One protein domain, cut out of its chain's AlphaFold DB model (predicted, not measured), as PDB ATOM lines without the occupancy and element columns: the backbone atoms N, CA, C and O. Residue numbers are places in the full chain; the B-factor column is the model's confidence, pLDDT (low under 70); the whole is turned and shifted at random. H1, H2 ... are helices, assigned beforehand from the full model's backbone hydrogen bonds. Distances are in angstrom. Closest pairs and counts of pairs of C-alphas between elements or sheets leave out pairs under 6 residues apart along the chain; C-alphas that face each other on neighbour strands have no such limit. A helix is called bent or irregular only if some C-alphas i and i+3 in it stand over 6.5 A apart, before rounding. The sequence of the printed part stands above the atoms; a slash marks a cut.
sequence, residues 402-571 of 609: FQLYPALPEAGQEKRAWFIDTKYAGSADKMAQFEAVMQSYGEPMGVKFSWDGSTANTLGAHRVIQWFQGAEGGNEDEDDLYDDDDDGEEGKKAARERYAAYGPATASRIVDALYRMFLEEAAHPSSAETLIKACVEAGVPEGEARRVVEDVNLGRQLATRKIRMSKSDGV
ATOM      1  N   PHE A 402      30.737   4.450 125.041       94.81
ATOM      2  CA  PHE A 402      31.000   3.223 124.292       94.81
ATOM      3  C   PHE A 402      29.704   2.445 124.059       94.81
ATOM      4  O   PHE A 402      28.981   2.136 125.006       94.81
ATOM      5  N   GLN A 403      29.440   2.068 122.806       93.56
ATOM      6  CA  GLN A 403      28.274   1.261 122.443       93.56
ATOM      7  C   GLN A 403      28.678  -0.177 122.133       93.56
ATOM      8  O   GLN A 403      29.374  -0.434 121.151       93.56
ATOM      9  N   LEU A 404      28.166  -1.116 122.930       91.31
ATOM     10  CA  LEU A 404      28.288  -2.550 122.652       91.31
ATOM     11  C   LEU A 404      27.520  -2.944 121.383       91.31
ATOM     12  O   LEU A 404      28.012  -3.733 120.582       91.31
ATOM     13  N   TYR A 405      26.327  -2.371 121.194       91.44
ATOM     14  CA  TYR A 405      25.412  -2.716 120.106       91.44
ATOM     15  C   TYR A 405      24.864  -1.452 119.424       91.44
ATOM     16  O   TYR A 405      23.706  -1.091 119.626       91.44
ATOM     17  N   PRO A 406      25.678  -0.760 118.605       92.56
ATOM     18  CA  PRO A 406      25.267   0.482 117.941       92.56
ATOM     19  C   PRO A 406      24.149   0.288 116.905       92.56
ATOM     20  O   PRO A 406      23.542   1.265 116.484       92.56
ATOM     21  N   ALA A 407      23.878  -0.953 116.491       91.75
ATOM     22  CA  ALA A 407      22.843  -1.298 115.516       91.75
ATOM     23  C   ALA A 407      21.483  -1.657 116.148       91.75
ATOM     24  O   ALA A 407      20.555  -1.994 115.417       91.75
ATOM     25  N   LEU A 408      21.345  -1.624 117.483       92.31
ATOM     26  CA  LEU A 408      20.041  -1.861 118.108       92.31
ATOM     27  C   LEU A 408      19.035  -0.775 117.686       92.31
ATOM     28  O   LEU A 408      19.429   0.392 117.586       92.31
ATOM     29  N   PRO A 409      17.750  -1.126 117.479       93.25
ATOM     30  CA  PRO A 409      16.700  -0.152 117.206       93.25
ATOM     31  C   PRO A 409      16.524   0.849 118.351       93.25
ATOM     32  O   PRO A 409      16.675   0.503 119.526       93.25
ATOM     33  N   GLU A 410      16.145   2.081 118.014       90.88
ATOM     34  CA  GLU A 410      15.848   3.127 119.003       90.88
ATOM     35  C   GLU A 410      14.578   2.839 119.807       90.88
ATOM     36  O   GLU A 410      14.528   3.180 120.981       90.88
ATOM     37  N   ALA A 411      13.590   2.161 119.208       90.50
ATOM     38  CA  ALA A 411      12.366   1.730 119.893       90.50
ATOM     39  C   ALA A 411      12.608   0.627 120.945       90.50
ATOM     40  O   ALA A 411      11.727   0.329 121.750       90.50
ATOM     41  N   GLY A 412      13.790   0.008 120.915       91.06
ATOM     42  CA  GLY A 412      14.149  -1.102 121.778       91.06
ATOM     43  C   GLY A 412      13.529  -2.437 121.376       91.06
ATOM     44  O   GLY A 412      12.671  -2.545 120.502       91.06
ATOM     45  N   GLN A 413      14.029  -3.490 122.006       92.00
ATOM     46  CA  GLN A 413      13.519  -4.854 121.940       92.00
ATOM     47  C   GLN A 413      13.452  -5.405 123.359       92.00
ATOM     48  O   GLN A 413      14.170  -4.925 124.238       92.00
ATOM     49  N   GLU A 414      12.616  -6.411 123.601       92.75
ATOM     50  CA  GLU A 414      12.523  -7.029 124.923       92.75
ATOM     51  C   GLU A 414      13.889  -7.598 125.340       92.75
ATOM     52  O   GLU A 414      14.488  -8.418 124.638       92.75
ATOM     53  N   LYS A 415      14.408  -7.114 126.472       90.50
ATOM     54  CA  LYS A 415      15.788  -7.342 126.914       90.50
ATOM     55  C   LYS A 415      16.067  -8.835 127.061       90.50
ATOM     56  O   LYS A 415      17.023  -9.337 126.473       90.50
ATOM     57  N   ARG A 416      15.226  -9.559 127.797       90.19
ATOM     58  CA  ARG A 416      15.421 -10.986 128.071       90.19
ATOM     59  C   ARG A 416      15.332 -11.841 126.809       90.19
ATOM     60  O   ARG A 416      16.251 -12.623 126.561       90.19
ATOM     61  N   ALA A 417      14.299 -11.657 125.985       90.62
ATOM     62  CA  ALA A 417      14.179 -12.359 124.704       90.62
ATOM     63  C   ALA A 417      15.384 -12.112 123.780       90.62
ATOM     64  O   ALA A 417      15.947 -13.063 123.237       90.62
ATOM     65  N   TRP A 418      15.838 -10.860 123.665       90.00
ATOM     66  CA  TRP A 418      17.003 -10.518 122.851       90.00
ATOM     67  C   TRP A 418      18.283 -11.220 123.336       90.00
ATOM     68  O   TRP A 418      19.050 -11.744 122.527       90.00
ATOM     69  N   PHE A 419      18.512 -11.301 124.653       87.94
ATOM     70  CA  PHE A 419      19.655 -12.038 125.208       87.94
ATOM     71  C   PHE A 419      19.572 -13.545 124.929       87.94
ATOM     72  O   PHE A 419      20.584 -14.152 124.569       87.94
ATOM     73  N   ILE A 420      18.387 -14.146 125.072       88.69
ATOM     74  CA  ILE A 420      18.163 -15.570 124.788       88.69
ATOM     75  C   ILE A 420      18.505 -15.880 123.327       88.69
ATOM     76  O   ILE A 420      19.281 -16.799 123.066       88.69
ATOM     77  N   ASP A 421      17.974 -15.093 122.394       88.12
ATOM     78  CA  ASP A 421      18.163 -15.294 120.958       88.12
ATOM     79  C   ASP A 421      19.607 -14.993 120.518       88.12
ATOM     80  O   ASP A 421      20.309 -15.861 120.000       88.12
ATOM     81  N   THR A 422      20.101 -13.790 120.823       84.62
ATOM     82  CA  THR A 422      21.368 -13.286 120.272       84.62
ATOM     83  C   THR A 422      22.603 -13.837 120.989       84.62
ATOM     84  O   THR A 422      23.638 -14.043 120.356       84.62
ATOM     85  N   LYS A 423      22.550 -14.055 122.312       80.88
ATOM     86  CA  LYS A 423      23.730 -14.492 123.088       80.88
ATOM     87  C   LYS A 423      23.732 -15.968 123.438       80.88
ATOM     88  O   LYS A 423      24.808 -16.556 123.550       80.88
ATOM     89  N   TYR A 424      22.558 -16.554 123.648       85.25
ATOM     90  CA  TYR A 424      22.440 -17.904 124.196       85.25
ATOM     91  C   TYR A 424      21.805 -18.908 123.233       85.25
ATOM     92  O   TYR A 424      21.513 -20.030 123.653       85.25
ATOM     93  N   ALA A 425      21.668 -18.541 121.953       83.88
ATOM     94  CA  ALA A 425      21.174 -19.400 120.877       83.88
ATOM     95  C   ALA A 425      19.846 -20.096 121.237       83.88
ATOM     96  O   ALA A 425      19.689 -21.301 121.050       83.88
ATOM     97  N   GLY A 426      18.917 -19.350 121.842       83.88
ATOM     98  CA  GLY A 426      17.597 -19.844 122.242       83.88
ATOM     99  C   GLY A 426      17.545 -20.572 123.591       83.88
ATOM    100  O   GLY A 426      16.473 -21.005 124.008       83.88
ATOM    101  N   SER A 427      18.666 -20.723 124.307       89.25
ATOM    102  CA  SER A 427      18.692 -21.464 125.575       89.25
ATOM    103  C   SER A 427      18.250 -20.607 126.766       89.25
ATOM    104  O   SER A 427      19.018 -19.801 127.298       89.25
ATOM    105  N   ALA A 428      17.024 -20.845 127.236       87.31
ATOM    106  CA  ALA A 428      16.497 -20.235 128.458       87.31
ATOM    107  C   ALA A 428      17.299 -20.634 129.714       87.31
ATOM    108  O   ALA A 428      17.513 -19.801 130.592       87.31
ATOM    109  N   ASP A 429      17.814 -21.867 129.773       88.56
ATOM    110  CA  ASP A 429      18.612 -22.347 130.910       88.56
ATOM    111  C   ASP A 429      19.939 -21.591 131.047       88.56
ATOM    112  O   ASP A 429      20.351 -21.238 132.153       88.56
ATOM    113  N   LYS A 430      20.604 -21.288 129.923       88.12
ATOM    114  CA  LYS A 430      21.824 -20.465 129.925       88.12
ATOM    115  C   LYS A 430      21.537 -19.035 130.374       88.12
ATOM    116  O   LYS A 430      22.358 -18.463 131.089       88.12
ATOM    117  N   MET A 431      20.377 -18.486 130.005       87.69
ATOM    118  CA  MET A 431      19.940 -17.188 130.514       87.69
ATOM    119  C   MET A 431      19.747 -17.251 132.031       87.69
ATOM    120  O   MET A 431      20.372 -16.471 132.733       87.69
ATOM    121  N   ALA A 432      19.006 -18.230 132.558       88.56
ATOM    122  CA  ALA A 432      18.791 -18.372 134.001       88.56
ATOM    123  C   ALA A 432      20.107 -18.524 134.795       88.56
ATOM    124  O   ALA A 432      20.278 -17.915 135.852       88.56
ATOM    125  N   GLN A 433      21.076 -19.282 134.269       88.75
ATOM    126  CA  GLN A 433      22.413 -19.387 134.869       88.75
ATOM    127  C   GLN A 433      23.147 -18.040 134.872       88.75
ATOM    128  O   GLN A 433      23.772 -17.674 135.867       88.75
ATOM    129  N   PHE A 434      23.067 -17.289 133.774       89.12
ATOM    130  CA  PHE A 434      23.658 -15.960 133.677       89.12
ATOM    131  C   PHE A 434      22.994 -14.953 134.626       89.12
ATOM    132  O   PHE A 434      23.703 -14.214 135.307       89.12
ATOM    133  N   GLU A 435      21.662 -14.960 134.724       89.81
ATOM    134  CA  GLU A 435      20.898 -14.126 135.657       89.81
ATOM    135  C   GLU A 435      21.352 -14.380 137.102       89.81
ATOM    136  O   GLU A 435      21.686 -13.434 137.816       89.81
ATOM    137  N   ALA A 436      21.466 -15.651 137.503       89.94
ATOM    138  CA  ALA A 436      21.921 -16.035 138.837       89.94
ATOM    139  C   ALA A 436      23.357 -15.563 139.133       89.94
ATOM    140  O   ALA A 436      23.639 -15.041 140.214       89.94
ATOM    141  N   VAL A 437      24.271 -15.703 138.165       89.81
ATOM    142  CA  VAL A 437      25.658 -15.230 138.310       89.81
ATOM    143  C   VAL A 437      25.705 -13.710 138.443       89.81
ATOM    144  O   VAL A 437      26.362 -13.200 139.349       89.81
ATOM    145  N   MET A 438      24.991 -12.978 137.590       89.38
ATOM    146  CA  MET A 438      24.959 -11.516 137.645       89.38
ATOM    147  C   MET A 438      24.333 -11.006 138.943       89.38
ATOM    148  O   MET A 438      24.851 -10.058 139.534       89.38
ATOM    149  N   GLN A 439      23.291 -11.671 139.442       90.12
ATOM    150  CA  GLN A 439      22.695 -11.337 140.732       90.12
ATOM    151  C   GLN A 439      23.702 -11.507 141.878       90.12
ATOM    152  O   GLN A 439      23.831 -10.610 142.709       90.12
ATOM    153  N   SER A 440      24.494 -12.588 141.867       88.19
ATOM    154  CA  SER A 440      25.547 -12.820 142.872       88.19
ATOM    155  C   SER A 440      26.662 -11.764 142.861       88.19
ATOM    156  O   SER A 440      27.346 -11.567 143.864       88.19
ATOM    157  N   TYR A 441      26.855 -11.079 141.731       87.50
ATOM    158  CA  TYR A 441      27.809  -9.978 141.584       87.50
ATOM    159  C   TYR A 441      27.230  -8.644 142.054       87.50
ATOM    160  O   TYR A 441      27.946  -7.833 142.638       87.50
ATOM    161  N   GLY A 442      25.941  -8.412 141.799       87.69
ATOM    162  CA  GLY A 442      25.255  -7.176 142.166       87.69
ATOM    163  C   GLY A 442      24.940  -7.068 143.654       87.69
ATOM    164  O   GLY A 442      25.173  -6.013 144.241       87.69
ATOM    165  N   GLU A 443      24.479  -8.155 144.277       86.88
ATOM    166  CA  GLU A 443      23.985  -8.163 145.661       86.88
ATOM    167  C   GLU A 443      24.991  -7.610 146.693       86.88
ATOM    168  O   GLU A 443      24.598  -6.739 147.472       86.88
ATOM    169  N   PRO A 444      26.295  -7.970 146.672       87.44
ATOM    170  CA  PRO A 444      27.278  -7.396 147.598       87.44
ATOM    171  C   PRO A 444      27.499  -5.888 147.424       87.44
ATOM    172  O   PRO A 444      27.976  -5.229 148.344       87.44
ATOM    173  N   MET A 445      27.181  -5.350 146.244       85.88
ATOM    174  CA  MET A 445      27.295  -3.927 145.907       85.88
ATOM    175  C   MET A 445      25.941  -3.207 145.930       85.88
ATOM    176  O   MET A 445      25.856  -2.064 145.489       85.88
ATOM    177  N   GLY A 446      24.883  -3.863 146.419       88.69
ATOM    178  CA  GLY A 446      23.542  -3.286 146.496       88.69
ATOM    179  C   GLY A 446      22.843  -3.102 145.146       88.69
ATOM    180  O   GLY A 446      21.859  -2.377 145.090       88.69
ATOM    181  N   VAL A 447      23.320  -3.746 144.073       90.50
ATOM    182  CA  VAL A 447      22.713  -3.666 142.735       90.50
ATOM    183  C   VAL A 447      21.791  -4.860 142.520       90.50
ATOM    184  O   VAL A 447      22.240  -6.010 142.531       90.50
ATOM    185  N   LYS A 448      20.503  -4.605 142.281       91.50
ATOM    186  CA  LYS A 448      19.506  -5.656 142.037       91.50
ATOM    187  C   LYS A 448      19.172  -5.754 140.550       91.50
ATOM    188  O   LYS A 448      18.313  -5.033 140.057       91.50
ATOM    189  N   PHE A 449      19.825  -6.671 139.840       92.25
ATOM    190  CA  PHE A 449      19.621  -6.813 138.402       92.25
ATOM    191  C   PHE A 449      18.214  -7.326 138.059       92.25
ATOM    192  O   PHE A 449      17.771  -8.373 138.525       92.25
ATOM    193  N   SER A 450      17.554  -6.596 137.171       91.94
ATOM    194  CA  SER A 450      16.342  -6.946 136.453       91.94
ATOM    195  C   SER A 450      16.673  -7.164 134.976       91.94
ATOM    196  O   SER A 450      17.377  -6.377 134.324       91.94
ATOM    197  N   TRP A 451      16.168  -8.273 134.446       89.50
ATOM    198  CA  TRP A 451      16.302  -8.653 133.038       89.50
ATOM    199  C   TRP A 451      15.041  -8.364 132.234       89.50
ATOM    200  O   TRP A 451      15.051  -8.525 131.014       89.50
ATOM    201  N   ASP A 452      14.008  -7.869 132.908       89.31
ATOM    202  CA  ASP A 452      12.788  -7.381 132.293       89.31
ATOM    203  C   ASP A 452      13.034  -6.034 131.595       89.31
ATOM    204  O   ASP A 452      14.073  -5.381 131.761       89.31
ATOM    205  N   GLY A 453      12.058  -5.607 130.795       90.44
ATOM    206  CA  GLY A 453      12.098  -4.327 130.094       90.44
ATOM    207  C   GLY A 453      12.721  -4.420 128.708       90.44
ATOM    208  O   GLY A 453      12.621  -5.439 128.022       90.44
ATOM    209  N   SER A 454      13.344  -3.327 128.272       92.06
ATOM    210  CA  SER A 454      13.836  -3.182 126.900       92.06
ATOM    211  C   SER A 454      15.336  -2.917 126.834       92.06
ATOM    212  O   SER A 454      15.911  -2.222 127.668       92.06
ATOM    213  N   THR A 455      15.984  -3.478 125.817       92.25
ATOM    214  CA  THR A 455      17.335  -3.115 125.385       92.25
ATOM    215  C   THR A 455      17.232  -2.347 124.075       92.25
ATOM    216  O   THR A 455      16.497  -2.751 123.178       92.25
ATOM    217  N   ALA A 456      17.940  -1.230 123.955       95.00
ATOM    218  CA  ALA A 456      17.807  -0.325 122.821       95.00
ATOM    219  C   ALA A 456      19.133   0.347 122.486       95.00
ATOM    220  O   ALA A 456      20.135   0.177 123.190       95.00
ATOM    221  N   ASN A 457      19.130   1.135 121.415       95.12
ATOM    222  CA  ASN A 457      20.252   2.005 121.108       95.12
ATOM    223  C   ASN A 457      20.552   2.949 122.282       95.12
ATOM    224  O   ASN A 457      19.664   3.652 122.752       95.12
ATOM    225  N   THR A 458      21.804   2.995 122.736       96.31
ATOM    226  CA  THR A 458      22.221   3.839 123.870       96.31
ATOM    227  C   THR A 458      22.783   5.201 123.459       96.31
ATOM    228  O   THR A 458      23.296   5.931 124.308       96.31
ATOM    229  N   LEU A 459      22.736   5.564 122.171       95.12
ATOM    230  CA  LEU A 459      23.304   6.827 121.689       95.12
ATOM    231  C   LEU A 459      22.628   8.032 122.355       95.12
ATOM    232  O   LEU A 459      23.323   8.975 122.725       95.12
ATOM    233  N   GLY A 460      21.309   7.971 122.578       95.19
ATOM    234  CA  GLY A 460      20.558   9.011 123.288       95.19
ATOM    235  C   GLY A 460      21.061   9.230 124.717       95.19
ATOM    236  O   GLY A 460      21.325  10.365 125.109       95.19
ATOM    237  N   ALA A 461      21.297   8.153 125.470       96.94
ATOM    238  CA  ALA A 461      21.905   8.241 126.798       96.94
ATOM    239  C   ALA A 461      23.324   8.818 126.759       96.94
ATOM    240  O   ALA A 461      23.641   9.730 127.521       96.94
ATOM    241  N   HIS A 462      24.180   8.330 125.855       96.25
ATOM    242  CA  HIS A 462      25.548   8.841 125.735       96.25
ATOM    243  C   HIS A 462      25.578  10.330 125.380       96.25
ATOM    244  O   HIS A 462      26.375  11.065 125.957       96.25
ATOM    245  N   ARG A 463      24.689  10.779 124.489       94.50
ATOM    246  CA  ARG A 463      24.504  12.185 124.117       94.50
ATOM    247  C   ARG A 463      24.213  13.062 125.331       94.50
ATOM    248  O   ARG A 463      24.947  14.014 125.579       94.50
ATOM    249  N   VAL A 464      23.209  12.689 126.123       95.50
ATOM    250  CA  VAL A 464      22.817  13.417 127.340       95.50
ATOM    251  C   VAL A 464      23.951  13.439 128.370       95.50
ATOM    252  O   VAL A 464      24.270  14.497 128.908       95.50
ATOM    253  N   ILE A 465      24.615  12.301 128.600       95.62
ATOM    254  CA  ILE A 465      25.753  12.222 129.529       95.62
ATOM    255  C   ILE A 465      26.881  13.159 129.081       95.62
ATOM    256  O   ILE A 465      27.393  13.923 129.896       95.62
ATOM    257  N   GLN A 466      27.270  13.129 127.801       92.44
ATOM    258  CA  GLN A 466      28.356  13.980 127.302       92.44
ATOM    259  C   GLN A 466      27.992  15.469 127.321       92.44
ATOM    260  O   GLN A 466      28.856  16.293 127.620       92.44
ATOM    261  N   TRP A 467      26.727  15.812 127.057       91.06
ATOM    262  CA  TRP A 467      26.247  17.191 127.121       91.06
ATOM    263  C   TRP A 467      26.455  17.804 128.510       91.06
ATOM    264  O   TRP A 467      27.075  18.861 128.634       91.06
ATOM    265  N   PHE A 468      25.994  17.116 129.560       92.81
ATOM    266  CA  PHE A 468      26.106  17.606 130.936       92.81
ATOM    267  C   PHE A 468      27.494  17.396 131.552       92.81
ATOM    268  O   PHE A 468      27.863  18.130 132.466       92.81
ATOM    269  N   GLN A 469      28.284  16.439 131.052       91.81
ATOM    270  CA  GLN A 469      29.675  16.263 131.476       91.81
ATOM    271  C   GLN A 469      30.551  17.453 131.075       91.81
ATOM    272  O   GLN A 469      31.389  17.880 131.870       91.81
ATOM    273  N   GLY A 470      30.342  17.979 129.863       80.25
ATOM    274  CA  GLY A 470      31.118  19.080 129.302       80.25
ATOM    275  C   GLY A 470      32.587  18.734 128.987       80.25
ATOM    276  O   GLY A 470      33.140  17.745 129.482       80.25
ATOM    277  N   ALA A 471      33.216  19.561 128.152       64.94
ATOM    278  CA  ALA A 471      34.662  19.591 127.954       64.94
ATOM    279  C   ALA A 471      35.346  20.253 129.153       64.94
ATOM    280  O   ALA A 471      34.772  21.139 129.791       64.94
ATOM    281  N   GLU A 472      36.549  19.807 129.500       59.06
ATOM    282  CA  GLU A 472      37.311  20.455 130.567       59.06
ATOM    283  C   GLU A 472      37.614  21.905 130.181       59.06
ATOM    284  O   GLU A 472      38.212  22.157 129.140       59.06
ATOM    285  N   GLY A 473      37.177  22.864 131.005       47.28
ATOM    286  CA  GLY A 473      37.413  24.280 130.741       47.28
ATOM    287  C   GLY A 473      38.905  24.579 130.586       47.28
ATOM    288  O   GLY A 473      39.603  24.695 131.591       47.28
ATOM    289  N   GLY A 474      39.366  24.723 129.338       41.19
ATOM    290  CA  GLY A 474      40.694  25.235 129.001       41.19
ATOM    291  C   GLY A 474      41.531  24.452 127.982       41.19
ATOM    292  O   GLY A 474      42.596  24.958 127.647       41.19
ATOM    293  N   ASN A 475      41.114  23.282 127.481       44.00
ATOM    294  CA  ASN A 475      41.867  22.598 126.415       44.00
ATOM    295  C   ASN A 475      41.327  22.972 125.029       44.00
ATOM    296  O   ASN A 475      40.212  22.594 124.675       44.00
ATOM    297  N   GLU A 476      42.158  23.668 124.248       42.72
ATOM    298  CA  GLU A 476      41.876  24.120 122.875       42.72
ATOM    299  C   GLU A 476      41.408  22.969 121.955       42.72
ATOM    300  O   GLU A 476      40.572  23.188 121.087       42.72
ATOM    301  N   ASP A 477      41.846  21.727 122.208       45.16
ATOM    302  CA  ASP A 477      41.485  20.537 121.417       45.16
ATOM    303  C   ASP A 477      40.043  20.015 121.646       45.16
ATOM    304  O   ASP A 477      39.510  19.274 120.812       45.16
ATOM    305  N   GLU A 478      39.394  20.352 122.774       50.53
ATOM    306  CA  GLU A 478      37.986  19.991 123.050       50.53
ATOM    307  C   GLU A 478      36.994  21.122 122.715       50.53
ATOM    308  O   GLU A 478      35.785  20.873 122.690       50.53
ATOM    309  N   ASP A 479      37.478  22.335 122.426       46.84
ATOM    310  CA  ASP A 479      36.637  23.446 121.960       46.84
ATOM    311  C   ASP A 479      36.108  23.178 120.528       46.84
ATOM    312  O   ASP A 479      34.971  23.535 120.231       46.84
ATOM    313  N   ASP A 480      36.844  22.418 119.703       49.72
ATOM    314  CA  ASP A 480      36.448  21.943 118.355       49.72
ATOM    315  C   ASP A 480      35.399  20.800 118.368       49.72
ATOM    316  O   ASP A 480      35.137  20.145 117.352       49.72
ATOM    317  N   LEU A 481      34.872  20.437 119.544       52.81
ATOM    318  CA  LEU A 481      34.012  19.260 119.743       52.81
ATOM    319  C   LEU A 481      32.529  19.591 119.937       52.81
ATOM    320  O   LEU A 481      31.718  18.660 120.041       52.81
ATOM    321  N   TYR A 482      32.183  20.877 119.983       54.34
ATOM    322  CA  TYR A 482      30.806  21.352 120.030       54.34
ATOM    323  C   TYR A 482      30.366  21.831 118.656       54.34
ATOM    324  O   TYR A 482      31.033  22.604 117.989       54.34
ATOM    325  N   ASP A 483      29.234  21.283 118.255       53.78
ATOM    326  CA  ASP A 483      28.627  21.371 116.939       53.78
ATOM    327  C   ASP A 483      27.693  22.582 116.869       53.78
ATOM    328  O   ASP A 483      26.520  22.458 116.529       53.78
ATOM    329  N   ASP A 484      28.185  23.726 117.332       51.00
ATOM    330  CA  ASP A 484      27.512  24.992 117.113       51.00
ATOM    331  C   ASP A 484      28.230  25.611 115.915       51.00
ATOM    332  O   ASP A 484      29.368  26.049 116.042       51.00
ATOM    333  N   ASP A 485      27.571  25.652 114.753       48.88
ATOM    334  CA  ASP A 485      27.987  26.369 113.530       48.88
ATOM    335  C   ASP A 485      28.156  27.904 113.742       48.88
ATOM    336  O   ASP A 485      28.113  28.700 112.803       48.88
ATOM    337  N   ASP A 486      28.314  28.331 114.994       48.78
ATOM    338  CA  ASP A 486      28.578  29.674 115.475       48.78
ATOM    339  C   ASP A 486      29.914  29.631 116.236       48.78
ATOM    340  O   ASP A 486      29.965  29.633 117.468       48.78
ATOM    341  N   ASP A 487      31.013  29.542 115.473       53.03
ATOM    342  CA  ASP A 487      32.426  29.555 115.905       53.03
ATOM    343  C   ASP A 487      32.847  30.894 116.570       53.03
ATOM    344  O   ASP A 487      33.942  31.427 116.360       53.03
ATOM    345  N   GLY A 488      31.960  31.490 117.363       64.00
ATOM    346  CA  GLY A 488      32.165  32.713 118.121       64.00
ATOM    347  C   GLY A 488      32.572  32.456 119.574       64.00
ATOM    348  O   GLY A 488      32.296  31.418 120.176       64.00
ATOM    349  N   GLU A 489      33.182  33.468 120.196       71.31
ATOM    350  CA  GLU A 489      33.445  33.514 121.647       71.31
ATOM    351  C   GLU A 489      32.188  33.239 122.500       71.31
ATOM    352  O   GLU A 489      32.290  32.778 123.639       71.31
ATOM    353  N   GLU A 490      30.993  33.487 121.960       71.56
ATOM    354  CA  GLU A 490      29.716  33.289 122.647       71.56
ATOM    355  C   GLU A 490      29.376  31.801 122.858       71.56
ATOM    356  O   GLU A 490      29.016  31.418 123.977       71.56
ATOM    357  N   GLY A 491      29.609  30.937 121.861       70.75
ATOM    358  CA  GLY A 491      29.446  29.482 121.992       70.75
ATOM    359  C   GLY A 491      30.430  28.874 122.999       70.75
ATOM    360  O   GLY A 491      30.046  28.109 123.894       70.75
ATOM    361  N   LYS A 492      31.698  29.308 122.959       73.06
ATOM    362  CA  LYS A 492      32.732  28.897 123.931       73.06
ATOM    363  C   LYS A 492      32.387  29.334 125.353       73.06
ATOM    364  O   LYS A 492      32.557  28.571 126.309       73.06
ATOM    365  N   LYS A 493      31.868  30.553 125.514       80.00
ATOM    366  CA  LYS A 493      31.386  31.057 126.803       80.00
ATOM    367  C   LYS A 493      30.224  30.210 127.331       80.00
ATOM    368  O   LYS A 493      30.288  29.777 128.482       80.00
ATOM    369  N   ALA A 494      29.229  29.903 126.499       78.75
ATOM    370  CA  ALA A 494      28.098  29.057 126.882       78.75
ATOM    371  C   ALA A 494      28.543  27.641 127.301       78.75
ATOM    372  O   ALA A 494      28.059  27.100 128.301       78.75
ATOM    373  N   ALA A 495      29.517  27.050 126.601       76.88
ATOM    374  CA  ALA A 495      30.083  25.752 126.963       76.88
ATOM    375  C   ALA A 495      30.786  25.772 128.335       76.88
ATOM    376  O   ALA A 495      30.593  24.851 129.137       76.88
ATOM    377  N   ARG A 496      31.550  26.834 128.636       81.12
ATOM    378  CA  ARG A 496      32.215  27.037 129.938       81.12
ATOM    379  C   ARG A 496      31.210  27.244 131.071       81.12
ATOM    380  O   ARG A 496      31.365  26.644 132.134       81.12
ATOM    381  N   GLU A 497      30.168  28.042 130.845       85.00
ATOM    382  CA  GLU A 497      29.085  28.260 131.814       85.00
ATOM    383  C   GLU A 497      28.330  26.958 132.111       85.00
ATOM    384  O   GLU A 497      28.114  26.619 133.277       85.00
ATOM    385  N   ARG A 498      28.023  26.161 131.081       86.25
ATOM    386  CA  ARG A 498      27.417  24.830 131.240       86.25
ATOM    387  C   ARG A 498      28.318  23.879 132.032       86.25
ATOM    388  O   ARG A 498      27.831  23.167 132.911       86.25
ATOM    389  N   TYR A 499      29.622  23.852 131.741       85.88
ATOM    390  CA  TYR A 499      30.577  23.028 132.489       85.88
ATOM    391  C   TYR A 499      30.645  23.441 133.965       85.88
ATOM    392  O   TYR A 499      30.658  22.578 134.842       85.88
ATOM    393  N   ALA A 500      30.633  24.748 134.245       86.12
ATOM    394  CA  ALA A 500      30.604  25.271 135.606       86.12
ATOM    395  C   ALA A 500      29.303  24.914 136.350       86.12
ATOM    396  O   ALA A 500      29.347  24.647 137.550       86.12
ATOM    397  N   ALA A 501      28.164  24.876 135.649       89.62
ATOM    398  CA  ALA A 501      26.869  24.528 136.229       89.62
ATOM    399  C   ALA A 501      26.714  23.024 136.536       89.62
ATOM    400  O   ALA A 501      26.180  22.667 137.587       89.62
ATOM    401  N   TYR A 502      27.178  22.140 135.646       90.50
ATOM    402  CA  TYR A 502      26.903  20.698 135.723       90.50
ATOM    403  C   TYR A 502      28.161  19.851 135.919       90.50
ATOM    404  O   TYR A 502      28.336  19.217 136.970       90.50
ATOM    405  N   GLY A 503      29.015  19.821 134.897       91.12
ATOM    406  CA  GLY A 503      30.298  19.134 134.882       91.12
ATOM    407  C   GLY A 503      30.253  17.616 135.149       91.12
ATOM    408  O   GLY A 503      29.191  16.980 135.198       91.12
ATOM    409  N   PRO A 504      31.426  16.998 135.392       92.38
ATOM    410  CA  PRO A 504      31.555  15.548 135.558       92.38
ATOM    411  C   PRO A 504      30.796  14.980 136.766       92.38
ATOM    412  O   PRO A 504      30.341  13.837 136.743       92.38
ATOM    413  N   ALA A 505      30.610  15.776 137.823       92.50
ATOM    414  CA  ALA A 505      29.852  15.354 139.000       92.50
ATOM    415  C   ALA A 505      28.357  15.170 138.690       92.50
ATOM    416  O   ALA A 505      27.748  14.198 139.140       92.50
ATOM    417  N   THR A 506      27.766  16.067 137.893       95.62
ATOM    418  CA  THR A 506      26.382  15.904 137.428       95.62
ATOM    419  C   THR A 506      26.271  14.727 136.472       95.62
ATOM    420  O   THR A 506      25.383  13.899 136.652       95.62
ATOM    421  N   ALA A 507      27.222  14.563 135.548       95.56
ATOM    422  CA  ALA A 507      27.260  13.390 134.678       95.56
ATOM    423  C   ALA A 507      27.333  12.066 135.459       95.56
ATOM    424  O   ALA A 507      26.617  11.129 135.113       95.56
ATOM    425  N   SER A 508      28.114  11.991 136.548       95.88
ATOM    426  CA  SER A 508      28.134  10.801 137.417       95.88
ATOM    427  C   SER A 508      26.761  10.499 137.998       95.88
ATOM    428  O   SER A 508      26.323   9.359 137.918       95.88
ATOM    429  N   ARG A 509      26.057  11.510 138.522       97.00
ATOM    430  CA  ARG A 509      24.704  11.321 139.067       97.00
ATOM    431  C   ARG A 509      23.707  10.873 137.996       97.00
ATOM    432  O   ARG A 509      22.892   9.998 138.269       97.00
ATOM    433  N   ILE A 510      23.804  11.413 136.776       97.69
ATOM    434  CA  ILE A 510      22.989  10.966 135.633       97.69
ATOM    435  C   ILE A 510      23.274   9.492 135.327       97.69
ATOM    436  O   ILE A 510      22.342   8.714 135.155       97.69
ATOM    437  N   VAL A 511      24.546   9.089 135.274       97.44
ATOM    438  CA  VAL A 511      24.936   7.694 135.017       97.44
ATOM    439  C   VAL A 511      24.427   6.761 136.113       97.44
ATOM    440  O   VAL A 511      23.892   5.704 135.792       97.44
ATOM    441  N   ASP A 512      24.539   7.153 137.383       96.12
ATOM    442  CA  ASP A 512      24.048   6.358 138.511       96.12
ATOM    443  C   ASP A 512      22.516   6.176 138.424       96.12
ATOM    444  O   ASP A 512      22.011   5.058 138.563       96.12
ATOM    445  N   ALA A 513      21.772   7.239 138.084       97.62
ATOM    446  CA  ALA A 513      20.327   7.183 137.859       97.62
ATOM    447  C   ALA A 513      19.953   6.305 136.650       97.62
ATOM    448  O   ALA A 513      19.083   5.440 136.762       97.62
ATOM    449  N   LEU A 514      20.639   6.460 135.512       97.50
ATOM    450  CA  LEU A 514      20.403   5.650 134.313       97.50
ATOM    451  C   LEU A 514      20.717   4.172 134.545       97.50
ATOM    452  O   LEU A 514      19.959   3.313 134.095       97.50
ATOM    453  N   TYR A 515      21.802   3.857 135.258       95.94
ATOM    454  CA  TYR A 515      22.117   2.478 135.614       95.94
ATOM    455  C   TYR A 515      21.044   1.877 136.505       95.94
ATOM    456  O   TYR A 515      20.583   0.785 136.201       95.94
ATOM    457  N   ARG A 516      20.588   2.586 137.536       95.94
ATOM    458  CA  ARG A 516      19.492   2.119 138.391       95.94
ATOM    459  C   ARG A 516      18.208   1.877 137.586       95.94
ATOM    460  O   ARG A 516      17.614   0.807 137.671       95.94
ATOM    461  N   MET A 517      17.817   2.827 136.737       96.50
ATOM    462  CA  MET A 517      16.614   2.717 135.900       96.50
ATOM    463  C   MET A 517      16.692   1.544 134.907       96.50
ATOM    464  O   MET A 517      15.735   0.787 134.758       96.50
ATOM    465  N   PHE A 518      17.835   1.353 134.247       95.88
ATOM    466  CA  PHE A 518      18.014   0.302 133.240       95.88
ATOM    467  C   PHE A 518      18.292  -1.088 133.834       95.88
ATOM    468  O   PHE A 518      17.871  -2.114 133.287       95.88
ATOM    469  N   LEU A 519      19.072  -1.146 134.914       94.12
ATOM    470  CA  LEU A 519      19.495  -2.396 135.535       94.12
ATOM    471  C   LEU A 519      18.496  -2.892 136.565       94.12
ATOM    472  O   LEU A 519      18.443  -4.098 136.723       94.12
ATOM    473  N   GLU A 520      17.724  -2.033 137.231       94.31
ATOM    474  CA  GLU A 520      16.845  -2.435 138.342       94.31
ATOM    475  C   GLU A 520      15.362  -2.183 138.044       94.31
ATOM    476  O   GLU A 520      14.526  -3.027 138.360       94.31
ATOM    477  N   GLU A 521      15.024  -1.060 137.395       95.56
ATOM    478  CA  GLU A 521      13.626  -0.660 137.141       95.56
ATOM    479  C   GLU A 521      13.065  -1.114 135.783       95.56
ATOM    480  O   GLU A 521      11.932  -0.770 135.454       95.56
ATOM    481  N   ALA A 522      13.834  -1.864 134.984       95.12
ATOM    482  CA  ALA A 522      13.426  -2.324 133.649       95.12
ATOM    483  C   ALA A 522      13.050  -1.186 132.666       95.12
ATOM    484  O   ALA A 522      12.313  -1.396 131.698       95.12
ATOM    485  N   ALA A 523      13.568   0.025 132.886       96.00
ATOM    486  CA  ALA A 523      13.280   1.183 132.047       96.00
ATOM    487  C   ALA A 523      14.066   1.158 130.724       96.00
ATOM    488  O   ALA A 523      15.164   0.602 130.627       96.00
ATOM    489  N   HIS A 524      13.513   1.809 129.699       95.88
ATOM    490  CA  HIS A 524      14.155   1.931 128.393       95.88
ATOM    491  C   HIS A 524      15.403   2.833 128.480       95.88
ATOM    492  O   HIS A 524      15.300   3.972 128.930       95.88
ATOM    493  N   PRO A 525      16.585   2.404 127.999       94.44
ATOM    494  CA  PRO A 525      17.846   3.100 128.274       94.44
ATOM    495  C   PRO A 525      17.986   4.465 127.590       94.44
ATOM    496  O   PRO A 525      18.905   5.213 127.900       94.44
ATOM    497  N   SER A 526      17.150   4.792 126.604       95.06
ATOM    498  CA  SER A 526      17.229   6.060 125.858       95.06
ATOM    499  C   SER A 526      15.863   6.657 125.510       95.06
ATOM    500  O   SER A 526      15.750   7.400 124.543       95.06
ATOM    501  N   SER A 527      14.812   6.329 126.272       96.06
ATOM    502  CA  SER A 527      13.513   6.984 126.074       96.06
ATOM    503  C   SER A 527      13.564   8.397 126.652       96.06
ATOM    504  O   SER A 527      14.280   8.649 127.622       96.06
ATOM    505  N   ALA A 528      12.785   9.318 126.081       96.19
ATOM    506  CA  ALA A 528      12.738  10.691 126.573       96.19
ATOM    507  C   ALA A 528      12.371  10.754 128.066       96.19
ATOM    508  O   ALA A 528      13.039  11.440 128.835       96.19
ATOM    509  N   GLU A 529      11.381   9.966 128.491       96.25
ATOM    510  CA  GLU A 529      10.955   9.879 129.891       96.25
ATOM    511  C   GLU A 529      12.100   9.459 130.825       96.25
ATOM    512  O   GLU A 529      12.366  10.135 131.819       96.25
ATOM    513  N   THR A 530      12.826   8.387 130.487       97.12
ATOM    514  CA  THR A 530      13.934   7.887 131.311       97.12
ATOM    515  C   THR A 530      15.089   8.885 131.365       97.12
ATOM    516  O   THR A 530      15.641   9.127 132.437       97.12
ATOM    517  N   LEU A 531      15.433   9.512 130.236       97.81
ATOM    518  CA  LEU A 531      16.517  10.494 130.178       97.81
ATOM    519  C   LEU A 531      16.181  11.767 130.969       97.81
ATOM    520  O   LEU A 531      17.029  12.253 131.717       97.81
ATOM    521  N   ILE A 532      14.948  12.279 130.858       98.06
ATOM    522  CA  ILE A 532      14.490  13.445 131.628       98.06
ATOM    523  C   ILE A 532      14.502  13.118 133.121       98.06
ATOM    524  O   ILE A 532      15.082  13.875 133.900       98.06
ATOM    525  N   LYS A 533      13.934  11.970 133.521       98.12
ATOM    526  CA  LYS A 533      13.912  11.522 134.922       98.12
ATOM    527  C   LYS A 533      15.329  11.439 135.498       98.12
ATOM    528  O   LYS A 533      15.577  11.971 136.575       98.12
ATOM    529  N   ALA A 534      16.273  10.851 134.760       98.19
ATOM    530  CA  ALA A 534      17.666  10.745 135.197       98.19
ATOM    531  C   ALA A 534      18.360  12.111 135.338       98.19
ATOM    532  O   ALA A 534      19.115  12.320 136.287       98.19
ATOM    533  N   CYS A 535      18.093  13.057 134.434       97.88
ATOM    534  CA  CYS A 535      18.628  14.417 134.531       97.88
ATOM    535  C   CYS A 535      18.072  15.163 135.750       97.88
ATOM    536  O   CYS A 535      18.833  15.785 136.492       97.88
ATOM    537  N   VAL A 536      16.762  15.069 135.986       98.06
ATOM    538  CA  VAL A 536      16.101  15.719 137.127       98.06
ATOM    539  C   VAL A 536      16.595  15.141 138.454       98.06
ATOM    540  O   VAL A 536      16.944  15.903 139.355       98.06
ATOM    541  N   GLU A 537      16.726  13.813 138.569       97.38
ATOM    542  CA  GLU A 537      17.327  13.163 139.747       97.38
ATOM    543  C   GLU A 537      18.790  13.589 139.971       97.38
ATOM    544  O   GLU A 537      19.251  13.685 141.109       97.38
ATOM    545  N   ALA A 538      19.518  13.914 138.898       97.06
ATOM    546  CA  ALA A 538      20.877  14.443 138.967       97.06
ATOM    547  C   ALA A 538      20.955  15.947 139.298       97.06
ATOM    548  O   ALA A 538      22.059  16.482 139.416       97.06
ATOM    549  N   GLY A 539      19.819  16.625 139.487       96.12
ATOM    550  CA  GLY A 539      19.743  18.045 139.834       96.12
ATOM    551  C   GLY A 539      19.738  19.001 138.640       96.12
ATOM    552  O   GLY A 539      19.945  20.197 138.835       96.12
ATOM    553  N   VAL A 540      19.510  18.505 137.421       96.12
ATOM    554  CA  VAL A 540      19.279  19.354 136.245       96.12
ATOM    555  C   VAL A 540      17.835  19.876 136.282       96.12
ATOM    556  O   VAL A 540      16.914  19.079 136.480       96.12
ATOM    557  N   PRO A 541      17.590  21.181 136.066       97.31
ATOM    558  CA  PRO A 541      16.237  21.714 135.952       97.31
ATOM    559  C   PRO A 541      15.441  21.003 134.855       97.31
ATOM    560  O   PRO A 541      15.927  20.823 133.740       97.31
ATOM    561  N   GLU A 542      14.188  20.649 135.139       96.38
ATOM    562  CA  GLU A 542      13.355  19.858 134.223       96.38
ATOM    563  C   GLU A 542      13.191  20.511 132.840       96.38
ATOM    564  O   GLU A 542      13.217  19.817 131.826       96.38
ATOM    565  N   GLY A 543      13.088  21.843 132.780       96.12
ATOM    566  CA  GLY A 543      13.023  22.574 131.511       96.12
ATOM    567  C   GLY A 543      14.291  22.420 130.665       96.12
ATOM    568  O   GLY A 543      14.203  22.240 129.452       96.12
ATOM    569  N   GLU A 544      15.467  22.424 131.294       93.56
ATOM    570  CA  GLU A 544      16.726  22.191 130.584       93.56
ATOM    571  C   GLU A 544      16.889  20.720 130.195       93.56
ATOM    572  O   GLU A 544      17.289  20.429 129.069       93.56
ATOM    573  N   ALA A 545      16.515  19.794 131.082       95.88
ATOM    574  CA  ALA A 545      16.503  18.368 130.783       95.88
ATOM    575  C   ALA A 545      15.630  18.061 129.557       95.88
ATOM    576  O   ALA A 545      16.097  17.390 128.640       95.88
ATOM    577  N   ARG A 546      14.401  18.599 129.491       96.56
ATOM    578  CA  ARG A 546      13.526  18.453 128.314       96.56
ATOM    579  C   ARG A 546      14.160  19.027 127.060       96.56
ATOM    580  O   ARG A 546      14.253  18.307 126.076       96.56
ATOM    581  N   ARG A 547      14.664  20.267 127.113       94.06
ATOM    582  CA  ARG A 547      15.316  20.915 125.963       94.06
ATOM    583  C   ARG A 547      16.403  20.025 125.363       94.06
ATOM    584  O   ARG A 547      16.430  19.815 124.156       94.06
ATOM    585  N   VAL A 548      17.286  19.492 126.209       91.88
ATOM    586  CA  VAL A 548      18.402  18.649 125.763       91.88
ATOM    587  C   VAL A 548      17.906  17.300 125.253       91.88
ATOM    588  O   VAL A 548      18.394  16.805 124.243       91.88
ATOM    589  N   VAL A 549      16.948  16.674 125.933       94.88
ATOM    590  CA  VAL A 549      16.467  15.333 125.576       94.88
ATOM    591  C   VAL A 549      15.617  15.336 124.303       94.88
ATOM    592  O   VAL A 549      15.778  14.433 123.483       94.88
ATOM    593  N   GLU A 550      14.757  16.335 124.119       93.75
ATOM    594  CA  GLU A 550      13.846  16.453 122.973       93.75
ATOM    595  C   GLU A 550      14.579  16.861 121.689       93.75
ATOM    596  O   GLU A 550      14.263  16.350 120.615       93.75
ATOM    597  N   ASP A 551      15.606  17.711 121.788       91.31
ATOM    598  CA  ASP A 551      16.487  17.995 120.658       91.31
ATOM    599  C   ASP A 551      17.493  16.856 120.473       91.31
ATOM    600  O   ASP A 551      18.514  16.788 121.151       91.31
ATOM    601  N   VAL A 552      17.216  15.947 119.539       87.44
ATOM    602  CA  VAL A 552      18.045  14.759 119.271       87.44
ATOM    603  C   VAL A 552      19.411  15.106 118.661       87.44
ATOM    604  O   VAL A 552      20.338  14.292 118.737       87.44
ATOM    605  N   ASN A 553      19.567  16.290 118.065       86.88
ATOM    606  CA  ASN A 553      20.819  16.703 117.431       86.88
ATOM    607  C   ASN A 553      21.815  17.243 118.458       86.88
ATOM    608  O   ASN A 553      23.020  17.019 118.327       86.88
ATOM    609  N   LEU A 554      21.312  17.859 119.527       84.62
ATOM    610  CA  LEU A 554      22.133  18.501 120.542       84.62
ATOM    611  C   LEU A 554      23.131  17.521 121.186       84.62
ATOM    612  O   LEU A 554      22.746  16.556 121.844       84.62
ATOM    613  N   GLY A 555      24.434  17.734 120.985       82.31
ATOM    614  CA  GLY A 555      25.494  16.857 121.503       82.31
ATOM    615  C   GLY A 555      25.633  15.501 120.790       82.31
ATOM    616  O   GLY A 555      26.408  14.646 121.235       82.31
ATOM    617  N   ARG A 556      24.901  15.263 119.690       87.69
ATOM    618  CA  ARG A 556      24.961  14.006 118.926       87.69
ATOM    619  C   ARG A 556      26.318  13.813 118.264       87.69
ATOM    620  O   ARG A 556      26.877  12.713 118.333       87.69
ATOM    621  N   GLN A 557      26.853  14.862 117.642       83.06
ATOM    622  CA  GLN A 557      28.170  14.816 117.014       83.06
ATOM    623  C   GLN A 557      29.275  14.604 118.048       83.06
ATOM    624  O   GLN A 557      30.068  13.675 117.893       83.06
ATOM    625  N   LEU A 558      29.237  15.349 119.158       83.75
ATOM    626  CA  LEU A 558      30.112  15.161 120.319       83.75
ATOM    627  C   LEU A 558      30.150  13.693 120.774       83.75
ATOM    628  O   LEU A 558      31.218  13.079 120.836       83.75
ATOM    629  N   ALA A 559      28.986  13.095 121.044       89.19
ATOM    630  CA  ALA A 559      28.911  11.705 121.485       89.19
ATOM    631  C   ALA A 559      29.430  10.727 120.419       89.19
ATOM    632  O   ALA A 559      30.201   9.822 120.734       89.19
ATOM    633  N   THR A 560      29.058  10.928 119.154       90.38
ATOM    634  CA  THR A 560      29.482  10.067 118.038       90.38
ATOM    635  C   THR A 560      30.996  10.124 117.823       90.38
ATOM    636  O   THR A 560      31.638   9.086 117.630       90.38
ATOM    637  N   ARG A 561      31.588  11.322 117.895       87.19
ATOM    638  CA  ARG A 561      33.034  11.535 117.794       87.19
ATOM    639  C   ARG A 561      33.752  10.845 118.949       87.19
ATOM    640  O   ARG A 561      34.652  10.052 118.689       87.19
ATOM    641  N   LYS A 562      33.301  11.041 120.193       89.00
ATOM    642  CA  LYS A 562      33.903  10.390 121.369       89.00
ATOM    643  C   LYS A 562      33.788   8.860 121.326       89.00
ATOM    644  O   LYS A 562      34.762   8.183 121.635       89.00
ATOM    645  N   ILE A 563      32.679   8.300 120.830       91.69
ATOM    646  CA  ILE A 563      32.551   6.843 120.603       91.69
ATOM    647  C   ILE A 563      33.593   6.348 119.584       91.69
ATOM    648  O   ILE A 563      34.167   5.268 119.747       91.69
ATOM    649  N   ARG A 564      33.851   7.118 118.517       89.88
ATOM    650  CA  ARG A 564      34.886   6.794 117.521       89.88
ATOM    651  C   ARG A 564      36.295   6.900 118.107       89.88
ATOM    652  O   ARG A 564      37.131   6.051 117.795       89.88
ATOM    653  N   MET A 565      36.546   7.901 118.949       88.00
ATOM    654  CA  MET A 565      37.821   8.074 119.649       88.00
ATOM    655  C   MET A 565      38.096   6.893 120.575       88.00
ATOM    656  O   MET A 565      39.106   6.235 120.385       88.00
ATOM    657  N   SER A 566      37.146   6.495 121.432       87.44
ATOM    658  CA  SER A 566      37.338   5.342 122.324       87.44
ATOM    659  C   SER A 566      37.703   4.054 121.572       87.44
ATOM    660  O   SER A 566      38.543   3.283 122.029       87.44
ATOM    661  N   LYS A 567      37.131   3.829 120.380       86.06
ATOM    662  CA  LYS A 567      37.536   2.708 119.510       86.06
ATOM    663  C   LYS A 567      38.951   2.868 118.948       86.06
ATOM    664  O   LYS A 567      39.668   1.879 118.821       86.06
ATOM    665  N   SER A 568      39.333   4.089 118.580       85.00
ATOM    666  CA  SER A 568      40.664   4.408 118.043       85.00
ATOM    667  C   SER A 568      41.752   4.276 119.113       85.00
ATOM    668  O   SER A 568      42.846   3.809 118.806       85.00
ATOM    669  N   ASP A 569      41.406   4.556 120.370       83.31
ATOM    670  CA  ASP A 569      42.259   4.380 121.552       83.31
ATOM    671  C   ASP A 569      42.440   2.901 121.944       83.31
ATOM    672  O   ASP A 569      43.096   2.576 122.933       83.31
ATOM    673  N   GLY A 570      41.870   1.971 121.169       84.94
ATOM    674  CA  GLY A 570      42.019   0.534 121.376       84.94
ATOM    675  C   GLY A 570      41.117  -0.042 122.468       84.94
ATOM    676  O   GLY A 570      41.347  -1.172 122.896       84.94
ATOM    677  N   VAL A 571      40.089   0.690 122.912       88.81
ATOM    678  CA  VAL A 571      39.078   0.147 123.828       88.81
ATOM    679  C   VAL A 571      38.178  -0.813 123.052       88.81
ATOM    680  O   VAL A 571      37.345  -0.401 122.244       88.81
TER     681      VAL A 571
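What this domain is: This is residues 402 to 571 of the 609 residues of an uncharacterized protein of Microdochium bolleyi (UniProt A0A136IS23). An elongated assembly of helices has its core at H3, with H6 beside it, the helical hairpin of H7 and H8 packed on H6 and H3, and H9 meeting H3 with its first residues, 556 to 560, and running away from it at 84 degrees. At one end H1 and H2 make a V that none of the other helices reaches; at the other end lie H5 and the tiny H4. The printed part has 170 residues with nine named helices, H1 to H9 in order along the chain, and no named strand; the class is all helix. By its radius of gyration of the C-alphas, 17.7 A, it is compact, though its spans are 59 by 32 by 28 A.

Where its parts are: The longest helix, H2, is residues 428 to 445, from C-alpha 428 at (16.497, -20.235, 128.458), 26.2 A long; it is only just irregular, with C-alphas 441 and 444 6.6 A apart. H1 is residues 415 to 424, beginning at (15.788, -7.342, 126.914). H3 is residues 459 to 469, 15.0 A, and H6 is residues 503 to 519, 24.1 A. H4 is residues 476 to 479 and H5 residues 489 to 501, 18.3 A. H7 is residues 528 to 537 and H8 residues 542 to 550. H9 is residues 556 to 568, 18.4 A, ending at C-alpha 568, (40.664, 4.408, 118.043).

How they stand to each other: H3 is the hub, touching four helices. It touches H6 at a shallow tilt of 31 degrees, opposite ways, the closest C-alphas being those of Gln 469 and Gly 503, 4.5 A apart. Residues 556 to 560 of H9 touch H3, about perpendicular at 84 degrees, with the C-alphas of Arg 463 and Ala 559 closest at 5.2 A. H8 only just touches H3, with 3 pairs of C-alphas within 8 A, the closest Val 464 and Val 549 at 6.9 A. H7 touches H6 at a steep tilt of 54 degrees, with the C-alphas of Ala 513 and Ala 534 5.2 A apart. H7 and H8 are a hairpin at 34 degrees, a shallow tilt only just short of steep; the C-alphas of Ile 532 and Ala 545 are closest, 5.4 A apart. H5 and H3 only just touch, only at their ends, with the C-alphas of Gln 469 and Tyr 499 6.9 A apart. H4 is close to H5 but not clearly touching, at 7.0 A between the C-alphas of Asp 479 and Lys 492. Residues 428 to 431 of H2 touch H1 at a steep tilt of 65 degrees, with the C-alphas of Ile 420 and Ala 428 6.2 A apart. Every O i to N i+4 pair is within hydrogen-bond range in H1, H3, H5, H6, H7, H8 and H9, and 12 of 14 are in H2; H4 is too short for such a pair.

The domain as a whole: The C-alphas of Asp 429 and Glu 489 are the two farthest apart, at 58.5 A. The printed part has no cut, and its one long link is H2 to H3. The mean pLDDT of the printed part is 86.5, and residues 471 to 488 are under 70.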